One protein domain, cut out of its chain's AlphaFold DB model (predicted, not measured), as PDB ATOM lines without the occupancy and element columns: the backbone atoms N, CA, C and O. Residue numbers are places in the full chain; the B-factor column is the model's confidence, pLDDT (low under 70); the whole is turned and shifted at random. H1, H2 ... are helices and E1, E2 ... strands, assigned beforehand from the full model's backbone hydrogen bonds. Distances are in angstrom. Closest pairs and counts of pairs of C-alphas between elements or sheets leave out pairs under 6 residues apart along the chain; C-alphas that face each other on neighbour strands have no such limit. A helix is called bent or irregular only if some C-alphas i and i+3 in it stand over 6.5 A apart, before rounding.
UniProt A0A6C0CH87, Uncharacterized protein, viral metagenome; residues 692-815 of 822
ATOM      1  N   PHE A 692     101.586  95.399 128.248       96.38
ATOM      2  CA  PHE A 692     102.628  96.385 128.507       96.38
ATOM      3  C   PHE A 692     102.137  97.825 128.275       96.38
ATOM      4  O   PHE A 692     102.219  98.667 129.171       96.38
ATOM      5  N   PHE A 693     101.552  98.107 127.106       95.81
ATOM      6  CA  PHE A 693     101.086  99.454 126.773       95.81
ATOM      7  C   PHE A 693      99.810  99.863 127.516       95.81
ATOM      8  O   PHE A 693      99.687 101.031 127.890       95.81
ATOM      9  N   SER A 694      98.868  98.942 127.753       95.31
ATOM     10  CA  SER A 694      97.614  99.229 128.475       95.31
ATOM     11  C   SER A 694      97.833  99.515 129.962       95.31
ATOM     12  O   SER A 694      97.162 100.378 130.524       95.31
ATOM     13  N   LYS A 695      98.818  98.861 130.588       93.88
ATOM     14  CA  LYS A 695      99.262  99.160 131.957       93.88
ATOM     15  C   LYS A 695     100.079 100.450 132.053       93.88
ATOM     16  O   LYS A 695     100.367 100.899 133.158       93.88
ATOM     17  N   GLY A 696     100.462 101.034 130.916       89.75
ATOM     18  CA  GLY A 696     101.340 102.197 130.872       89.75
ATOM     19  C   GLY A 696     102.759 101.892 131.352       89.75
ATOM     20  O   GLY A 696     103.425 102.796 131.847       89.75
ATOM     21  N   TYR A 697     103.217 100.640 131.234       91.56
ATOM     22  CA  TYR A 697     104.594 100.284 131.564       91.56
ATOM     23  C   TYR A 697     105.564 100.930 130.581       91.56
ATOM     24  O   TYR A 697     105.245 101.113 129.407       91.56
ATOM     25  N   THR A 698     106.756 101.257 131.065       87.94
ATOM     26  CA  THR A 698     107.790 101.943 130.291       87.94
ATOM     27  C   THR A 698     109.116 101.233 130.506       87.94
ATOM     28  O   THR A 698     109.485 100.932 131.641       87.94
ATOM     29  N   ASN A 699     109.830 100.973 129.414       88.50
ATOM     30  CA  ASN A 699     111.194 100.459 129.436       88.50
ATOM     31  C   ASN A 699     112.051 101.393 128.587       88.50
ATOM     32  O   ASN A 699     112.234 101.185 127.388       88.50
ATOM     33  N   PHE A 700     112.480 102.480 129.214       81.12
ATOM     34  CA  PHE A 700     113.161 103.583 128.556       81.12
ATOM     35  C   PHE A 700     114.410 103.932 129.342       81.12
ATOM     36  O   PHE A 700     114.376 103.947 130.575       81.12
ATOM     37  N   SER A 701     115.484 104.248 128.633       81.62
ATOM     38  CA  SER A 701     116.706 104.775 129.223       81.62
ATOM     39  C   SER A 701     116.899 106.221 128.802       81.62
ATOM     40  O   SER A 701     116.474 106.610 127.716       81.62
ATOM     41  N   TYR A 702     117.559 107.022 129.631       78.00
ATOM     42  CA  TYR A 702     117.891 108.402 129.280       78.00
ATOM     43  C   TYR A 702     119.135 108.899 130.007       78.00
ATOM     44  O   TYR A 702     119.502 108.389 131.067       78.00
ATOM     45  N   THR A 703     119.758 109.929 129.443       74.75
ATOM     46  CA  THR A 703     120.858 110.672 130.064       74.75
ATOM     47  C   THR A 703     120.426 112.100 130.381       74.75
ATOM     48  O   THR A 703     119.683 112.721 129.626       74.75
ATOM     49  N   THR A 704     120.904 112.638 131.504       66.25
ATOM     50  CA  THR A 704     120.905 114.083 131.757       66.25
ATOM     51  C   THR A 704     122.247 114.492 132.360       66.25
ATOM     52  O   THR A 704     122.689 113.874 133.329       66.25
ATOM     53  N   PRO A 705     122.910 115.540 131.846       55.50
ATOM     54  CA  PRO A 705     124.166 116.020 132.414       55.50
ATOM     55  C   PRO A 705     124.009 116.675 133.804       55.50
ATOM     56  O   PRO A 705     125.017 117.007 134.428       55.50
ATOM     57  N   CYS A 706     122.785 116.836 134.334       62.06
ATOM     58  CA  CYS A 706     122.534 117.520 135.607       62.06
ATOM     59  C   CYS A 706     121.866 116.654 136.687       62.06
ATOM     60  O   CYS A 706     120.766 116.126 136.536       62.06
ATOM     61  N   GLN A 707     122.495 116.629 137.866       56.09
ATOM     62  CA  GLN A 707     122.114 115.831 139.041       56.09
ATOM     63  C   GLN A 707     120.710 116.141 139.617       56.09
ATOM     64  O   GLN A 707     120.143 115.287 140.300       56.09
ATOM     65  N   GLY A 708     120.146 117.332 139.355       53.75
ATOM     66  CA  GLY A 708     118.882 117.820 139.935       53.75
ATOM     67  C   GLY A 708     117.599 117.513 139.143       53.75
ATOM     68  O   GLY A 708     116.506 117.689 139.676       53.75
ATOM     69  N   VAL A 709     117.708 117.017 137.906       52.22
ATOM     70  CA  VAL A 709     116.575 116.826 136.965       52.22
ATOM     71  C   VAL A 709     115.908 115.445 137.120       52.22
ATOM     72  O   VAL A 709     114.922 115.125 136.467       52.22
ATOM     73  N   ARG A 710     116.373 114.624 138.075       54.06
ATOM     74  CA  ARG A 710     115.874 113.256 138.343       54.06
ATOM     75  C   ARG A 710     114.372 113.161 138.673       54.06
ATOM     76  O   ARG A 710     113.859 112.053 138.764       54.06
ATOM     77  N   ARG A 711     113.682 114.285 138.910       51.06
ATOM     78  CA  ARG A 711     112.279 114.338 139.362       51.06
ATOM     79  C   ARG A 711     111.239 114.525 138.248       51.06
ATOM     80  O   ARG A 711     110.063 114.352 138.548       51.06
ATOM     81  N   TYR A 712     111.633 114.855 137.011       50.69
ATOM     82  CA  TYR A 712     110.683 115.314 135.978       50.69
ATOM     83  C   TYR A 712     110.671 114.492 134.672       50.69
ATOM     84  O   TYR A 712     109.692 114.562 133.931       50.69
ATOM     85  N   ALA A 713     111.663 113.618 134.454       53.53
ATOM     86  CA  ALA A 713     111.906 112.937 133.172       53.53
ATOM     87  C   ALA A 713     110.929 111.792 132.811       53.53
ATOM     88  O   ALA A 713     111.116 111.101 131.809       53.53
ATOM     89  N   GLY A 714     109.878 111.583 133.608       58.81
ATOM     90  CA  GLY A 714     108.952 110.460 133.453       58.81
ATOM     91  C   GLY A 714     109.522 109.117 133.949       58.81
ATOM     92  O   GLY A 714     110.573 109.079 134.592       58.81
ATOM     93  N   PRO A 715     108.806 108.001 133.727       62.88
ATOM     94  CA  PRO A 715     109.256 106.666 134.126       62.88
ATOM     95  C   PRO A 715     110.396 106.158 133.220       62.88
ATOM     96  O   PRO A 715     110.235 106.095 132.004       62.88
ATOM     97  N   GLY A 716     111.540 105.762 133.794       69.81
ATOM     98  CA  GLY A 716     112.660 105.162 133.054       69.81
ATOM     99  C   GLY A 716     113.935 104.979 133.889       69.81
ATOM    100  O   GLY A 716     113.959 105.286 135.081       69.81
ATOM    101  N   THR A 717     114.994 104.469 133.258       75.69
ATOM    102  CA  THR A 717     116.300 104.194 133.876       75.69
ATOM    103  C   THR A 717     117.322 105.253 133.464       75.69
ATOM    104  O   THR A 717     117.593 105.455 132.282       75.69
ATOM    105  N   TYR A 718     117.935 105.916 134.445       76.44
ATOM    106  CA  TYR A 718     119.021 106.860 134.188       76.44
ATOM    107  C   TYR A 718     120.316 106.128 133.802       76.44
ATOM    108  O   TYR A 718     120.725 105.195 134.495       76.44
ATOM    109  N   MET A 719     120.992 106.598 132.751       75.75
ATOM    110  CA  MET A 719     122.323 106.144 132.328       75.75
ATOM    111  C   MET A 719     123.244 107.347 132.092       75.75
ATOM    112  O   MET A 719     122.782 108.416 131.694       75.75
ATOM    113  N   ASP A 720     124.550 107.201 132.334       79.06
ATOM    114  CA  ASP A 720     125.506 108.249 131.966       79.06
ATOM    115  C   ASP A 720     125.604 108.398 130.438       79.06
ATOM    116  O   ASP A 720     125.326 107.462 129.686       79.06
ATOM    117  N   TYR A 721     126.003 109.584 129.975       72.94
ATOM    118  CA  TYR A 721     126.032 109.927 128.553       72.94
ATOM    119  C   TYR A 721     126.874 108.961 127.707       72.94
ATOM    120  O   TYR A 721     126.436 108.555 126.632       72.94
ATOM    121  N   TYR A 722     128.059 108.567 128.181       74.00
ATOM    122  CA  TYR A 722     128.957 107.713 127.405       74.00
ATOM    123  C   TYR A 722     128.403 106.292 127.292       74.00
ATOM    124  O   TYR A 722     128.341 105.740 126.191       74.00
ATOM    125  N   SER A 723     127.915 105.724 128.399       77.19
ATOM    126  CA  SER A 723     127.230 104.429 128.401       77.19
ATOM    127  C   SER A 723     125.963 104.458 127.556       77.19
ATOM    128  O   SER A 723     125.688 103.504 126.835       77.19
ATOM    129  N   PHE A 724     125.198 105.552 127.587       74.25
ATOM    130  CA  PHE A 724     123.994 105.717 126.776       74.25
ATOM    131  C   PHE A 724     124.310 105.741 125.280       74.25
ATOM    132  O   PHE A 724     123.757 104.946 124.518       74.25
ATOM    133  N   ILE A 725     125.244 106.593 124.858       69.56
ATOM    134  CA  ILE A 725     125.665 106.681 123.460       69.56
ATOM    135  C   ILE A 725     126.209 105.330 122.980       69.56
ATOM    136  O   ILE A 725     125.730 104.810 121.981       69.56
ATOM    137  N   THR A 726     127.125 104.699 123.714       68.38
ATOM    138  CA  THR A 726     127.775 103.450 123.270       68.38
ATOM    139  C   THR A 726     126.877 102.211 123.315       68.38
ATOM    140  O   THR A 726     127.064 101.300 122.511       68.38
ATOM    141  N   SER A 727     125.894 102.148 124.220       67.56
ATOM    142  CA  SER A 727     124.983 100.996 124.338       67.56
ATOM    143  C   SER A 727     123.703 101.128 123.514       67.56
ATOM    144  O   SER A 727     123.086 100.107 123.200       67.56
ATOM    145  N   THR A 728     123.303 102.360 123.180       68.19
ATOM    146  CA  THR A 728     121.959 102.660 122.669       68.19
ATOM    147  C   THR A 728     121.995 103.406 121.335       68.19
ATOM    148  O   THR A 728     121.512 102.870 120.340       68.19
ATOM    149  N   ILE A 729     122.592 104.605 121.279       60.34
ATOM    150  CA  ILE A 729     122.590 105.439 120.061       60.34
ATOM    151  C   ILE A 729     123.640 104.965 119.044       60.34
ATOM    152  O   ILE A 729     123.280 104.563 117.945       60.34
ATOM    153  N   ASP A 730     124.925 104.919 119.380       52.44
ATOM    154  CA  ASP A 730     126.001 104.588 118.431       52.44
ATOM    155  C   ASP A 730     126.141 103.085 118.162       52.44
ATOM    156  O   ASP A 730     126.721 102.691 117.151       52.44
ATOM    157  N   LYS A 731     125.557 102.228 119.013       54.59
ATOM    158  CA  LYS A 731     125.538 100.776 118.780       54.59
ATOM    159  C   LYS A 731     124.786 100.406 117.495       54.59
ATOM    160  O   LYS A 731     125.144  99.423 116.850       54.59
ATOM    161  N   TYR A 732     123.751 101.178 117.136       51.25
ATOM    162  CA  TYR A 732     122.811 100.823 116.062       51.25
ATOM    163  C   TYR A 732     122.269 102.001 115.225       51.25
ATOM    164  O   TYR A 732     121.510 101.760 114.283       51.25
ATOM    165  N   MET A 733     122.626 103.260 115.521       56.41
ATOM    166  CA  MET A 733     122.138 104.437 114.786       56.41
ATOM    167  C   MET A 733     123.244 105.090 113.947       56.41
ATOM    168  O   MET A 733     123.864 106.064 114.383       56.41
ATOM    169  N   PRO A 734     123.477 104.631 112.699       50.19
ATOM    170  CA  PRO A 734     124.203 105.457 111.741       50.19
ATOM    171  C   PRO A 734     123.463 106.799 111.619       50.19
ATOM    172  O   PRO A 734     122.238 106.839 111.712       50.19
ATOM    173  N   ARG A 735     124.205 107.900 111.456       54.69
ATOM    174  CA  ARG A 735     123.782 109.319 111.563       54.69
ATOM    175  C   ARG A 735     122.632 109.779 110.622       54.69
ATOM    176  O   ARG A 735     122.541 110.962 110.327       54.69
ATOM    177  N   SER A 736     121.776 108.893 110.109       61.09
ATOM    178  CA  SER A 736     120.995 109.087 108.880       61.09
ATOM    179  C   SER A 736     119.526 108.620 108.902       61.09
ATOM    180  O   SER A 736     118.869 108.708 107.858       61.09
ATOM    181  N   ILE A 737     118.972 108.151 110.033       68.94
ATOM    182  CA  ILE A 737     117.604 107.568 110.057       68.94
ATOM    183  C   ILE A 737     116.585 108.385 110.842       68.94
ATOM    184  O   ILE A 737     115.493 108.623 110.328       68.94
ATOM    185  N   TRP A 738     116.940 108.889 112.017       76.19
ATOM    186  CA  TRP A 738     116.067 109.767 112.794       76.19
ATOM    187  C   TRP A 738     116.670 111.159 112.891       76.19
ATOM    188  O   TRP A 738     117.894 111.312 112.939       76.19
ATOM    189  N   ALA A 739     115.802 112.166 112.915       77.88
ATOM    190  CA  ALA A 739     116.188 113.499 113.356       77.88
ATOM    191  C   ALA A 739     116.689 113.407 114.809       77.88
ATOM    192  O   ALA A 739     116.172 112.589 115.574       77.88
ATOM    193  N   ARG A 740     117.679 114.222 115.195       75.56
ATOM    194  CA  ARG A 740     118.243 114.209 116.557       75.56
ATOM    195  C   ARG A 740     118.875 115.542 116.964       75.56
ATOM    196  O   ARG A 740     119.084 116.405 116.110       75.56
ATOM    197  N   GLU A 741     119.250 115.626 118.241       75.81
ATOM    198  CA  GLU A 741     119.979 116.731 118.886       75.81
ATOM    199  C   GLU A 741     120.980 116.222 119.941       75.81
ATOM    200  O   GLU A 741     121.000 115.025 120.228       75.81
ATOM    201  N   SER A 742     121.814 117.111 120.505       72.12
ATOM    202  CA  SER A 742     123.061 116.739 121.205       72.12
ATOM    203  C   SER A 742     123.033 116.718 122.744       72.12
ATOM    204  O   SER A 742     124.021 116.275 123.331       72.12
ATOM    205  N   ALA A 743     121.976 117.185 123.426       66.62
ATOM    206  CA  ALA A 743     122.036 117.414 124.879       66.62
ATOM    207  C   ALA A 743     121.300 116.362 125.727       66.62
ATOM    208  O   ALA A 743     121.943 115.586 126.439       66.62
ATOM    209  N   PHE A 744     119.966 116.330 125.695       71.00
ATOM    210  CA  PHE A 744     119.173 115.319 126.406       71.00
ATOM    211  C   PHE A 744     118.720 114.243 125.427       71.00
ATOM    212  O   PHE A 744     118.173 114.551 124.373       71.00
ATOM    213  N   LEU A 745     118.978 112.984 125.784       77.19
ATOM    214  CA  LEU A 745     118.769 111.828 124.917       77.19
ATOM    215  C   LEU A 745     118.040 110.754 125.708       77.19
ATOM    216  O   LEU A 745     118.464 110.383 126.807       77.19
ATOM    217  N   ALA A 746     116.965 110.241 125.133       78.00
ATOM    218  CA  ALA A 746     116.123 109.257 125.781       78.00
ATOM    219  C   ALA A 746     115.639 108.241 124.737       78.00
ATOM    220  O   ALA A 746     115.316 108.641 123.623       78.00
ATOM    221  N   PHE A 747     115.642 106.939 125.043       82.75
ATOM    222  CA  PHE A 747     115.392 105.876 124.062       82.75
ATOM    223  C   PHE A 747     114.836 104.577 124.669       82.75
ATOM    224  O   PHE A 747     115.206 104.197 125.780       82.75
ATOM    225  N   GLY A 748     113.981 103.862 123.925       85.56
ATOM    226  CA  GLY A 748     113.342 102.612 124.364       85.56
ATOM    227  C   GLY A 748     111.844 102.528 124.045       85.56
ATOM    228  O   GLY A 748     111.381 103.094 123.052       85.56
ATOM    229  N   LEU A 749     111.074 101.822 124.883       90.56
ATOM    230  CA  LEU A 749     109.634 101.604 124.712       90.56
ATOM    231  C   LEU A 749     108.758 102.412 125.677       90.56
ATOM    232  O   LEU A 749     108.992 102.459 126.885       90.56
ATOM    233  N   ASN A 750     107.665 102.927 125.115       90.06
ATOM    234  CA  ASN A 750     106.558 103.631 125.757       90.06
ATOM    235  C   ASN A 750     106.967 104.857 126.579       90.06
ATOM    236  O   ASN A 750     106.650 104.972 127.764       90.06
ATOM    237  N   TYR A 751     107.644 105.793 125.929       84.19
ATOM    238  CA  TYR A 751     107.958 107.086 126.506       84.19
ATOM    239  C   TYR A 751     106.740 108.003 126.501       84.19
ATOM    240  O   TYR A 751     106.078 108.185 125.473       84.19
ATOM    241  N   LYS A 752     106.458 108.586 127.665       79.88
ATOM    242  CA  LYS A 752     105.396 109.563 127.850       79.88
ATOM    243  C   LYS A 752     105.951 110.774 128.570       79.88
ATOM    244  O   LYS A 752     106.346 110.667 129.731       79.88
ATOM    245  N   GLN A 753     105.885 111.923 127.920       73.31
ATOM    246  CA  GLN A 753     106.207 113.191 128.540       73.31
ATOM    247  C   GLN A 753     105.077 114.181 128.314       73.31
ATOM    248  O   GLN A 753     104.716 114.473 127.177       73.31
ATOM    249  N   ILE A 754     104.518 114.689 129.411       61.53
ATOM    250  CA  ILE A 754     103.473 115.711 129.398       61.53
ATOM    251  C   ILE A 754     104.069 116.985 129.989       61.53
ATOM    252  O   ILE A 754     104.481 116.993 131.150       61.53
ATOM    253  N   TYR A 755     104.097 118.054 129.203       66.12
ATOM    254  CA  TYR A 755     104.480 119.378 129.672       66.12
ATOM    255  C   TYR A 755     103.331 120.026 130.451       66.12
ATOM    256  O   TYR A 755     102.153 119.743 130.224       66.12
ATOM    257  N   SER A 756     103.662 120.944 131.359       58.81
ATOM    258  CA  SER A 756     102.686 121.678 132.181       58.81
ATOM    259  C   SER A 756     101.698 122.528 131.367       58.81
ATOM    260  O   SER A 756     100.619 122.846 131.857       58.81
ATOM    261  N   ASN A 757     102.038 122.862 130.121       61.47
ATOM    262  CA  ASN A 757     101.199 123.581 129.157       61.47
ATOM    263  C   ASN A 757     100.354 122.653 128.253       61.47
ATOM    264  O   ASN A 757      99.706 123.134 127.327       61.47
ATOM    265  N   GLY A 758     100.337 121.340 128.516       59.22
ATOM    266  CA  GLY A 758      99.499 120.362 127.813       59.22
ATOM    267  C   GLY A 758     100.111 119.759 126.545       59.22
ATOM    268  O   GLY A 758      99.512 118.858 125.961       59.22
ATOM    269  N   TYR A 759     101.302 120.194 126.126       67.00
ATOM    270  CA  TYR A 759     102.007 119.571 125.007       67.00
ATOM    271  C   TYR A 759     102.635 118.230 125.426       67.00
ATOM    272  O   TYR A 759     102.897 117.987 126.606       67.00
ATOM    273  N   SER A 760     102.908 117.351 124.459       71.19
ATOM    274  CA  SER A 760     103.568 116.071 124.727       71.19
ATOM    275  C   SER A 760     104.426 115.600 123.560       71.19
ATOM    276  O   SER A 760     104.014 115.748 122.409       71.19
ATOM    277  N   HIS A 761     105.574 114.994 123.869       76.81
ATOM    278  CA  HIS A 761     106.405 114.236 122.928       76.81
ATOM    279  C   HIS A 761     106.424 112.782 123.365       76.81
ATOM    280  O   HIS A 761     107.243 112.367 124.182       76.81
ATOM    281  N   ASN A 762     105.451 112.029 122.868       84.19
ATOM    282  CA  ASN A 762     105.219 110.662 123.299       84.19
ATOM    283  C   ASN A 762     105.577 109.687 122.191       84.19
ATOM    284  O   ASN A 762     105.281 109.945 121.022       84.19
ATOM    285  N   ILE A 763     106.183 108.562 122.563       88.00
ATOM    286  CA  ILE A 763     106.714 107.599 121.603       88.00
ATOM    287  C   ILE A 763     106.512 106.173 122.115       88.00
ATOM    288  O   ILE A 763     106.825 105.868 123.264       88.00
ATOM    289  N   ARG A 764     105.987 105.270 121.280       92.44
ATOM    290  CA  ARG A 764     105.768 103.863 121.665       92.44
ATOM    291  C   ARG A 764     107.035 103.032 121.570       92.44
ATOM    292  O   ARG A 764     107.264 102.208 122.450       92.44
ATOM    293  N   TRP A 765     107.864 103.275 120.564       92.12
ATOM    294  CA  TRP A 765     109.209 102.714 120.478       92.12
ATOM    295  C   TRP A 765     110.099 103.664 119.689       92.12
ATOM    296  O   TRP A 765     109.882 103.863 118.499       92.12
ATOM    297  N   GLY A 766     111.036 104.333 120.347       86.38
ATOM    298  CA  GLY A 766     111.689 105.489 119.742       86.38
ATOM    299  C   GLY A 766     112.721 106.149 120.628       86.38
ATOM    300  O   GLY A 766     113.053 105.640 121.699       86.38
ATOM    301  N   GLY A 767     113.180 107.305 120.166       81.62
ATOM    302  CA  GLY A 767     114.015 108.216 120.923       81.62
ATOM    303  C   GLY A 767     113.487 109.643 120.915       81.62
ATOM    304  O   GLY A 767     112.850 110.075 119.952       81.62
ATOM    305  N   SER A 768     113.771 110.359 121.995       79.88
ATOM    306  CA  SER A 768     113.468 111.773 122.171       79.88
ATOM    307  C   SER A 768     114.740 112.555 122.475       79.88
ATOM    308  O   SER A 768     115.624 112.052 123.178       79.88
ATOM    309  N   PHE A 769     114.823 113.761 121.922       78.50
ATOM    310  CA  PHE A 769     116.018 114.590 121.861       78.50
ATOM    311  C   PHE A 769     115.677 116.054 122.170       78.50
ATOM    312  O   PHE A 769     114.603 116.541 121.805       78.50
ATOM    313  N   ASN A 770     116.602 116.736 122.839       75.38
ATOM    314  CA  ASN A 770     116.514 118.152 123.197       75.38
ATOM    315  C   ASN A 770     117.926 118.767 123.196       75.38
ATOM    316  O   ASN A 770     118.901 118.097 123.564       75.38
ATOM    317  N   GLU A 771     118.030 120.030 122.800       74.62
ATOM    318  CA  GLU A 771     119.230 120.853 122.671       74.62
ATOM    319  C   GLU A 771     119.569 121.597 123.966       74.62
ATOM    320  O   GLU A 771     120.713 122.001 124.198       74.62
ATOM    321  N   ASN A 772     118.588 121.741 124.851       68.31
ATOM    322  CA  ASN A 772     118.751 122.437 126.108       68.31
ATOM    323  C   ASN A 772     119.389 121.522 127.164       68.31
ATOM    324  O   ASN A 772     118.760 120.647 127.765       68.31
ATOM    325  N   TYR A 773     120.671 121.765 127.440       62.88
ATOM    326  CA  TYR A 773     121.391 121.125 128.538       62.88
ATOM    327  C   TYR A 773     120.618 121.288 129.855       62.88
ATOM    328  O   TYR A 773     120.425 122.400 130.344       62.88
ATOM    329  N   CYS A 774     120.234 120.161 130.463       63.00
ATOM    330  CA  CYS A 774     119.652 120.092 131.807       63.00
ATOM    331  C   CYS A 774     118.212 120.585 131.985       63.00
ATOM    332  O   CYS A 774     117.780 120.760 133.126       63.00
ATOM    333  N   ASN A 775     117.449 120.750 130.910       60.75
ATOM    334  CA  ASN A 775     115.997 120.788 131.011       60.75
ATOM    335  C   ASN A 775     115.426 119.581 130.249       60.75
ATOM    336  O   ASN A 775     115.999 119.119 129.272       60.75
ATOM    337  N   ASP A 776     114.355 118.988 130.756       55.62
ATOM    338  CA  ASP A 776     113.554 118.002 130.031       55.62
ATOM    339  C   ASP A 776     112.240 118.637 129.546       55.62
ATOM    340  O   ASP A 776     111.478 118.004 128.835       55.62
ATOM    341  N   PHE A 777     111.971 119.904 129.873       57.88
ATOM    342  CA  PHE A 777     110.690 120.579 129.637       57.88
ATOM    343  C   PHE A 777     110.394 120.968 128.175       57.88
ATOM    344  O   PHE A 777     109.334 121.540 127.922       57.88
ATOM    345  N   SER A 778     111.274 120.656 127.220       65.50
ATOM    346  CA  SER A 778     111.024 120.826 125.785       65.50
ATOM    347  C   SER A 778     111.861 119.846 124.966       65.50
ATOM    348  O   SER A 778     112.974 120.146 124.570       65.50
ATOM    349  N   ASN A 779     111.343 118.651 124.702       72.00
ATOM    350  CA  ASN A 779     111.871 117.852 123.603       72.00
ATOM    351  C   ASN A 779     111.605 118.581 122.293       72.00
ATOM    352  O   ASN A 779     110.472 118.982 122.012       72.00
ATOM    353  N   ASP A 780     112.640 118.706 121.488       76.38
ATOM    354  CA  ASP A 780     112.592 119.414 120.221       76.38
ATOM    355  C   ASP A 780     112.512 118.445 119.056       76.38
ATOM    356  O   ASP A 780     111.865 118.719 118.041       76.38
ATOM    357  N   VAL A 781     113.067 117.249 119.233       79.75
ATOM    358  CA  VAL A 781     113.107 116.239 118.190       79.75
ATOM    359  C   VAL A 781     112.740 114.871 118.749       79.75
ATOM    360  O   VAL A 781     113.162 114.474 119.829       79.75
ATOM    361  N   SER A 782     111.946 114.116 117.998       81.50
ATOM    362  CA  SER A 782     111.631 112.723 118.307       81.50
ATOM    363  C   SER A 782     111.640 111.861 117.050       81.50
ATOM    364  O   SER A 782     111.411 112.337 115.934       81.50
ATOM    365  N   GLY A 783     111.917 110.571 117.224       83.12
ATOM    366  CA  GLY A 783     111.908 109.606 116.133       83.12
ATOM    367  C   GLY A 783     111.566 108.199 116.596       83.12
ATOM    368  O   GLY A 783     111.880 107.814 117.721       83.12
ATOM    369  N   GLY A 784     110.920 107.424 115.729       88.00
ATOM    370  CA  GLY A 784     110.552 106.036 116.001       88.00
ATOM    371  C   GLY A 784     109.124 105.705 115.584       88.00
ATOM    372  O   GLY A 784     108.611 106.260 114.617       88.00
ATOM    373  N   ILE A 785     108.502 104.777 116.310       92.69
ATOM    374  CA  ILE A 785     107.167 104.216 116.088       92.69
ATOM    375  C   ILE A 785     106.198 104.743 117.151       92.69
ATOM    376  O   ILE A 785     106.509 104.810 118.344       92.69
ATOM    377  N   GLY A 786     104.988 105.068 116.707       92.88
ATOM    378  CA  GLY A 786     103.868 105.513 117.519       92.88
ATOM    379  C   GLY A 786     104.141 106.825 118.214       92.88
ATOM    380  O   GLY A 786     104.292 106.867 119.431       92.88
ATOM    381  N   MET A 787     104.199 107.887 117.420       88.38
ATOM    382  CA  MET A 787     104.596 109.214 117.864       88.38
ATOM    383  C   MET A 787     103.397 110.146 118.021       88.38
ATOM    384  O   MET A 787     102.415 110.058 117.277       88.38
ATOM    385  N   CYS A 788     103.518 111.068 118.969       85.44
ATOM    386  CA  CYS A 788     102.728 112.287 119.069       85.44
ATOM    387  C   CYS A 788     103.676 113.430 119.429       85.44
ATOM    388  O   CYS A 788     104.415 113.315 120.407       85.44
ATOM    389  N   ALA A 789     103.634 114.514 118.656       73.00
ATOM    390  CA  ALA A 789     104.347 115.750 118.948       73.00
ATOM    391  C   ALA A 789     103.336 116.903 119.065       73.00
ATOM    392  O   ALA A 789     102.551 117.151 118.145       73.00
ATOM    393  N   TRP A 790     103.337 117.588 120.213       68.50
ATOM    394  CA  TRP A 790     102.527 118.783 120.508       68.50
ATOM    395  C   TRP A 790     101.000 118.612 120.374       68.50
ATOM    396  O   TRP A 790     100.282 119.602 120.336       68.50
ATOM    397  N   GLY A 791     100.481 117.379 120.339       60.09
ATOM    398  CA  GLY A 791      99.038 117.096 120.296       60.09
ATOM    399  C   GLY A 791      98.370 117.221 118.918       60.09
ATOM    400  O   GLY A 791      97.166 117.003 118.832       60.09
ATOM    401  N   TRP A 792      99.121 117.546 117.855       55.59
ATOM    402  CA  TRP A 792      98.579 117.710 116.490       55.59
ATOM    403  C   TRP A 792      99.462 117.098 115.383       55.59
ATOM    404  O   TRP A 792      98.989 116.918 114.264       55.59
ATOM    405  N   ASN A 793     100.721 116.735 115.671       70.56
ATOM    406  CA  ASN A 793     101.674 116.182 114.693       70.56
ATOM    407  C   ASN A 793     101.885 114.670 114.863       70.56
ATOM    408  O   ASN A 793     103.007 114.172 115.015       70.56
ATOM    409  N   ASP A 794     100.781 113.936 114.834       84.44
ATOM    410  CA  ASP A 794     100.736 112.491 115.034       84.44
ATOM    411  C   ASP A 794     101.386 111.702 113.884       84.44
ATOM    412  O   ASP A 794     101.475 112.143 112.733       84.44
ATOM    413  N   GLY A 795     101.920 110.519 114.196       88.00
ATOM    414  CA  GLY A 795     102.574 109.676 113.198       88.00
ATOM    415  C   GLY A 795     102.727 108.226 113.622       88.00
ATOM    416  O   GLY A 795     103.102 107.943 114.757       88.00
ATOM    417  N   SER A 796     102.488 107.309 112.684       91.62
ATOM    418  CA  SER A 796     102.696 105.873 112.897       91.62
ATOM    419  C   SER A 796     104.179 105.536 113.048       91.62
ATOM    420  O   SER A 796     104.537 104.812 113.969       91.62
ATOM    421  N   ALA A 797     105.044 106.097 112.199       90.50
ATOM    422  CA  ALA A 797     106.489 106.109 112.401       90.50
ATOM    423  C   ALA A 797     107.154 107.259 111.629       90.50
ATOM    424  O   ALA A 797     106.538 107.844 110.731       90.50
ATOM    425  N   GLY A 798     108.397 107.603 111.968       84.94
ATOM    426  CA  GLY A 798     109.113 108.689 111.303       84.94
ATOM    427  C   GLY A 798     109.974 109.538 112.232       84.94
ATOM    428  O   GLY A 798     110.299 109.129 113.341       84.94
ATOM    429  N   SER A 799     110.266 110.755 111.776       82.88
ATOM    430  CA  SER A 799     110.867 111.826 112.580       82.88
ATOM    431  C   SER A 799     109.865 112.964 112.766       82.88
ATOM    432  O   SER A 799     109.105 113.293 111.844       82.88
ATOM    433  N   ARG A 800     109.886 113.605 113.932       81.69
ATOM    434  CA  ARG A 800     109.162 114.845 114.229       81.69
ATOM    435  C   ARG A 800     110.139 115.864 114.786       81.69
ATOM    436  O   ARG A 800     110.975 115.532 115.618       81.69
ATOM    437  N   ILE A 801     110.032 117.084 114.278       79.19
ATOM    438  CA  ILE A 801     110.961 118.176 114.557       79.19
ATOM    439  C   ILE A 801     110.129 119.393 114.903       79.19
ATOM    440  O   ILE A 801     109.217 119.747 114.154       79.19
ATOM    441  N   ASN A 802     110.440 119.992 116.040       74.81
ATOM    442  CA  ASN A 802     109.861 121.237 116.503       74.81
ATOM    443  C   ASN A 802     110.785 122.409 116.148       74.81
ATOM    444  O   ASN A 802     110.383 123.326 115.438       74.81
ATOM    445  N   CYS A 803     112.045 122.331 116.567       71.81
ATOM    446  CA  CYS A 803     113.111 123.258 116.207       71.81
ATOM    447  C   CYS A 803     114.472 122.554 116.342       71.81
ATOM    448  O   CYS A 803     114.506 121.332 116.411       71.81
ATOM    449  N   CYS A 804     115.560 123.318 116.212       75.69
ATOM    450  CA  CYS A 804     116.904 123.009 116.727       75.69
ATOM    451  C   CYS A 804     117.630 121.719 116.271       75.69
ATOM    452  O   CYS A 804     118.757 121.478 116.709       75.69
ATOM    453  N   GLN A 805     117.070 120.972 115.315       77.62
ATOM    454  CA  GLN A 805     117.665 119.770 114.719       77.62
ATOM    455  C   GLN A 805     119.162 119.928 114.371       77.62
ATOM    456  O   GLN A 805     119.572 120.887 113.711       77.62
ATOM    457  N   GLU A 806     119.971 118.908 114.688       74.38
ATOM    458  CA  GLU A 806     121.371 118.825 114.249       74.38
ATOM    459  C   GLU A 806     121.523 118.873 112.719       74.38
ATOM    460  O   GLU A 806     120.938 118.067 111.982       74.38
ATOM    461  N   GLY A 807     122.421 119.743 112.245       67.00
ATOM    462  CA  GLY A 807     122.809 119.822 110.837       67.00
ATOM    463  C   GLY A 807     123.333 118.485 110.295       67.00
ATOM    464  O   GLY A 807     124.246 117.881 110.857       67.00
ATOM    465  N   GLY A 808     122.754 118.028 109.180       67.00
ATOM    466  CA  GLY A 808     123.108 116.766 108.517       67.00
ATOM    467  C   GLY A 808     122.271 115.551 108.935       67.00
ATOM    468  O   GLY A 808     122.398 114.501 108.307       67.00
ATOM    469  N   SER A 809     121.393 115.674 109.936       68.88
ATOM    470  CA  SER A 809     120.411 114.627 110.246       68.88
ATOM    471  C   SER A 809     119.172 114.712 109.324       68.88
ATOM    472  O   SER A 809     118.973 115.715 108.631       68.88
ATOM    473  N   PRO A 810     118.329 113.668 109.241       69.38
ATOM    474  CA  PRO A 810     117.092 113.715 108.463       69.38
ATOM    475  C   PRO A 810     116.033 114.655 109.020       69.38
ATOM    476  O   PRO A 810     115.773 114.625 110.212       69.38
ATOM    477  N   GLY A 811     115.385 115.430 108.142       74.88
ATOM    478  CA  GLY A 811     114.251 116.286 108.499       74.88
ATOM    479  C   GLY A 811     112.998 115.508 108.936       74.88
ATOM    480  O   GLY A 811     112.968 114.272 108.937       74.88
ATOM    481  N   ALA A 812     111.934 116.238 109.285       79.88
ATOM    482  CA  ALA A 812     110.650 115.645 109.647       79.88
ATOM    483  C   ALA A 812     110.080 114.834 108.472       79.88
ATOM    484  O   ALA A 812     109.970 115.329 107.351       79.88
ATOM    485  N   ARG A 813     109.712 113.576 108.731       82.50
ATOM    486  CA  ARG A 813     109.182 112.660 107.713       82.50
ATOM    487  C   ARG A 813     108.303 111.590 108.328       82.50
ATOM    488  O   ARG A 813     108.496 111.223 109.483       82.50
ATOM    489  N   ALA A 814     107.359 111.074 107.555       85.50
ATOM    490  CA  ALA A 814     106.668 109.831 107.875       85.50
ATOM    491  C   ALA A 814     107.425 108.652 107.255       85.50
ATOM    492  O   ALA A 814     107.981 108.786 106.165       85.50
ATOM    493  N   MET A 815     107.445 107.517 107.949       84.38
ATOM    494  CA  MET A 815     108.084 106.292 107.471       84.38
ATOM    495  C   MET A 815     107.144 105.102 107.605       84.38
ATOM    496  O   MET A 815     106.297 105.067 108.500       84.38
TER     497      MET A 815
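This is residues 692 to 815 of the 822 residues of an uncharacterized protein of viral metagenome (UniProt A0A6C0CH87). With little regular structure, this is one antiparallel sheet, E1 E2 E3 E4 E5, twisted, its inner strands bent sharply into a V; H1 is over one face at the E1 edge. The 124 printed residues hold E1 H1 E2 E3 E4 E5, mostly strand, with only 48 residues in named elements. The whole is compact, radius of gyration of the C-alphas 13.1 A, spanning 34 by 32 by 27 A.

Look at E3, residues 761 to 770, bending by 149 degrees at 764. Within hydrogen-bond range, N 768 and O 746, 2.8 A, join it to antiparallel E2, residues 744 to 751; N 767 and O 783, 2.8 A, to antiparallel E4, residues 781 to 789. Antiparallel E5, residues 795 to 801, adds N 800 and O 782, 2.8 A, completing a meander, each strand the antiparallel neighbour of the one before. E1, residues 699 to 703, pairs antiparallel with E2 by N 747 and O 701, 2.8 A. H1, residues 721 to 729, is on the sheet at height 8.7 A, over E1; the closest C-alphas, Thr 703 and Tyr 721, are 5.4 A apart. Every O i to N i+4 pair in H1 is within range.

Find C-alpha 699 at (111.194, 100.459, 129.436), where E1 begins its 14.1 A. E2 spans 13.9 A; E5, 12.0 A, ends at (110.961, 118.176, 114.557).

The printed part has no cut. The links E1 to H1 and H1 to E2 are long. Low confidence includes residues 704 to 716.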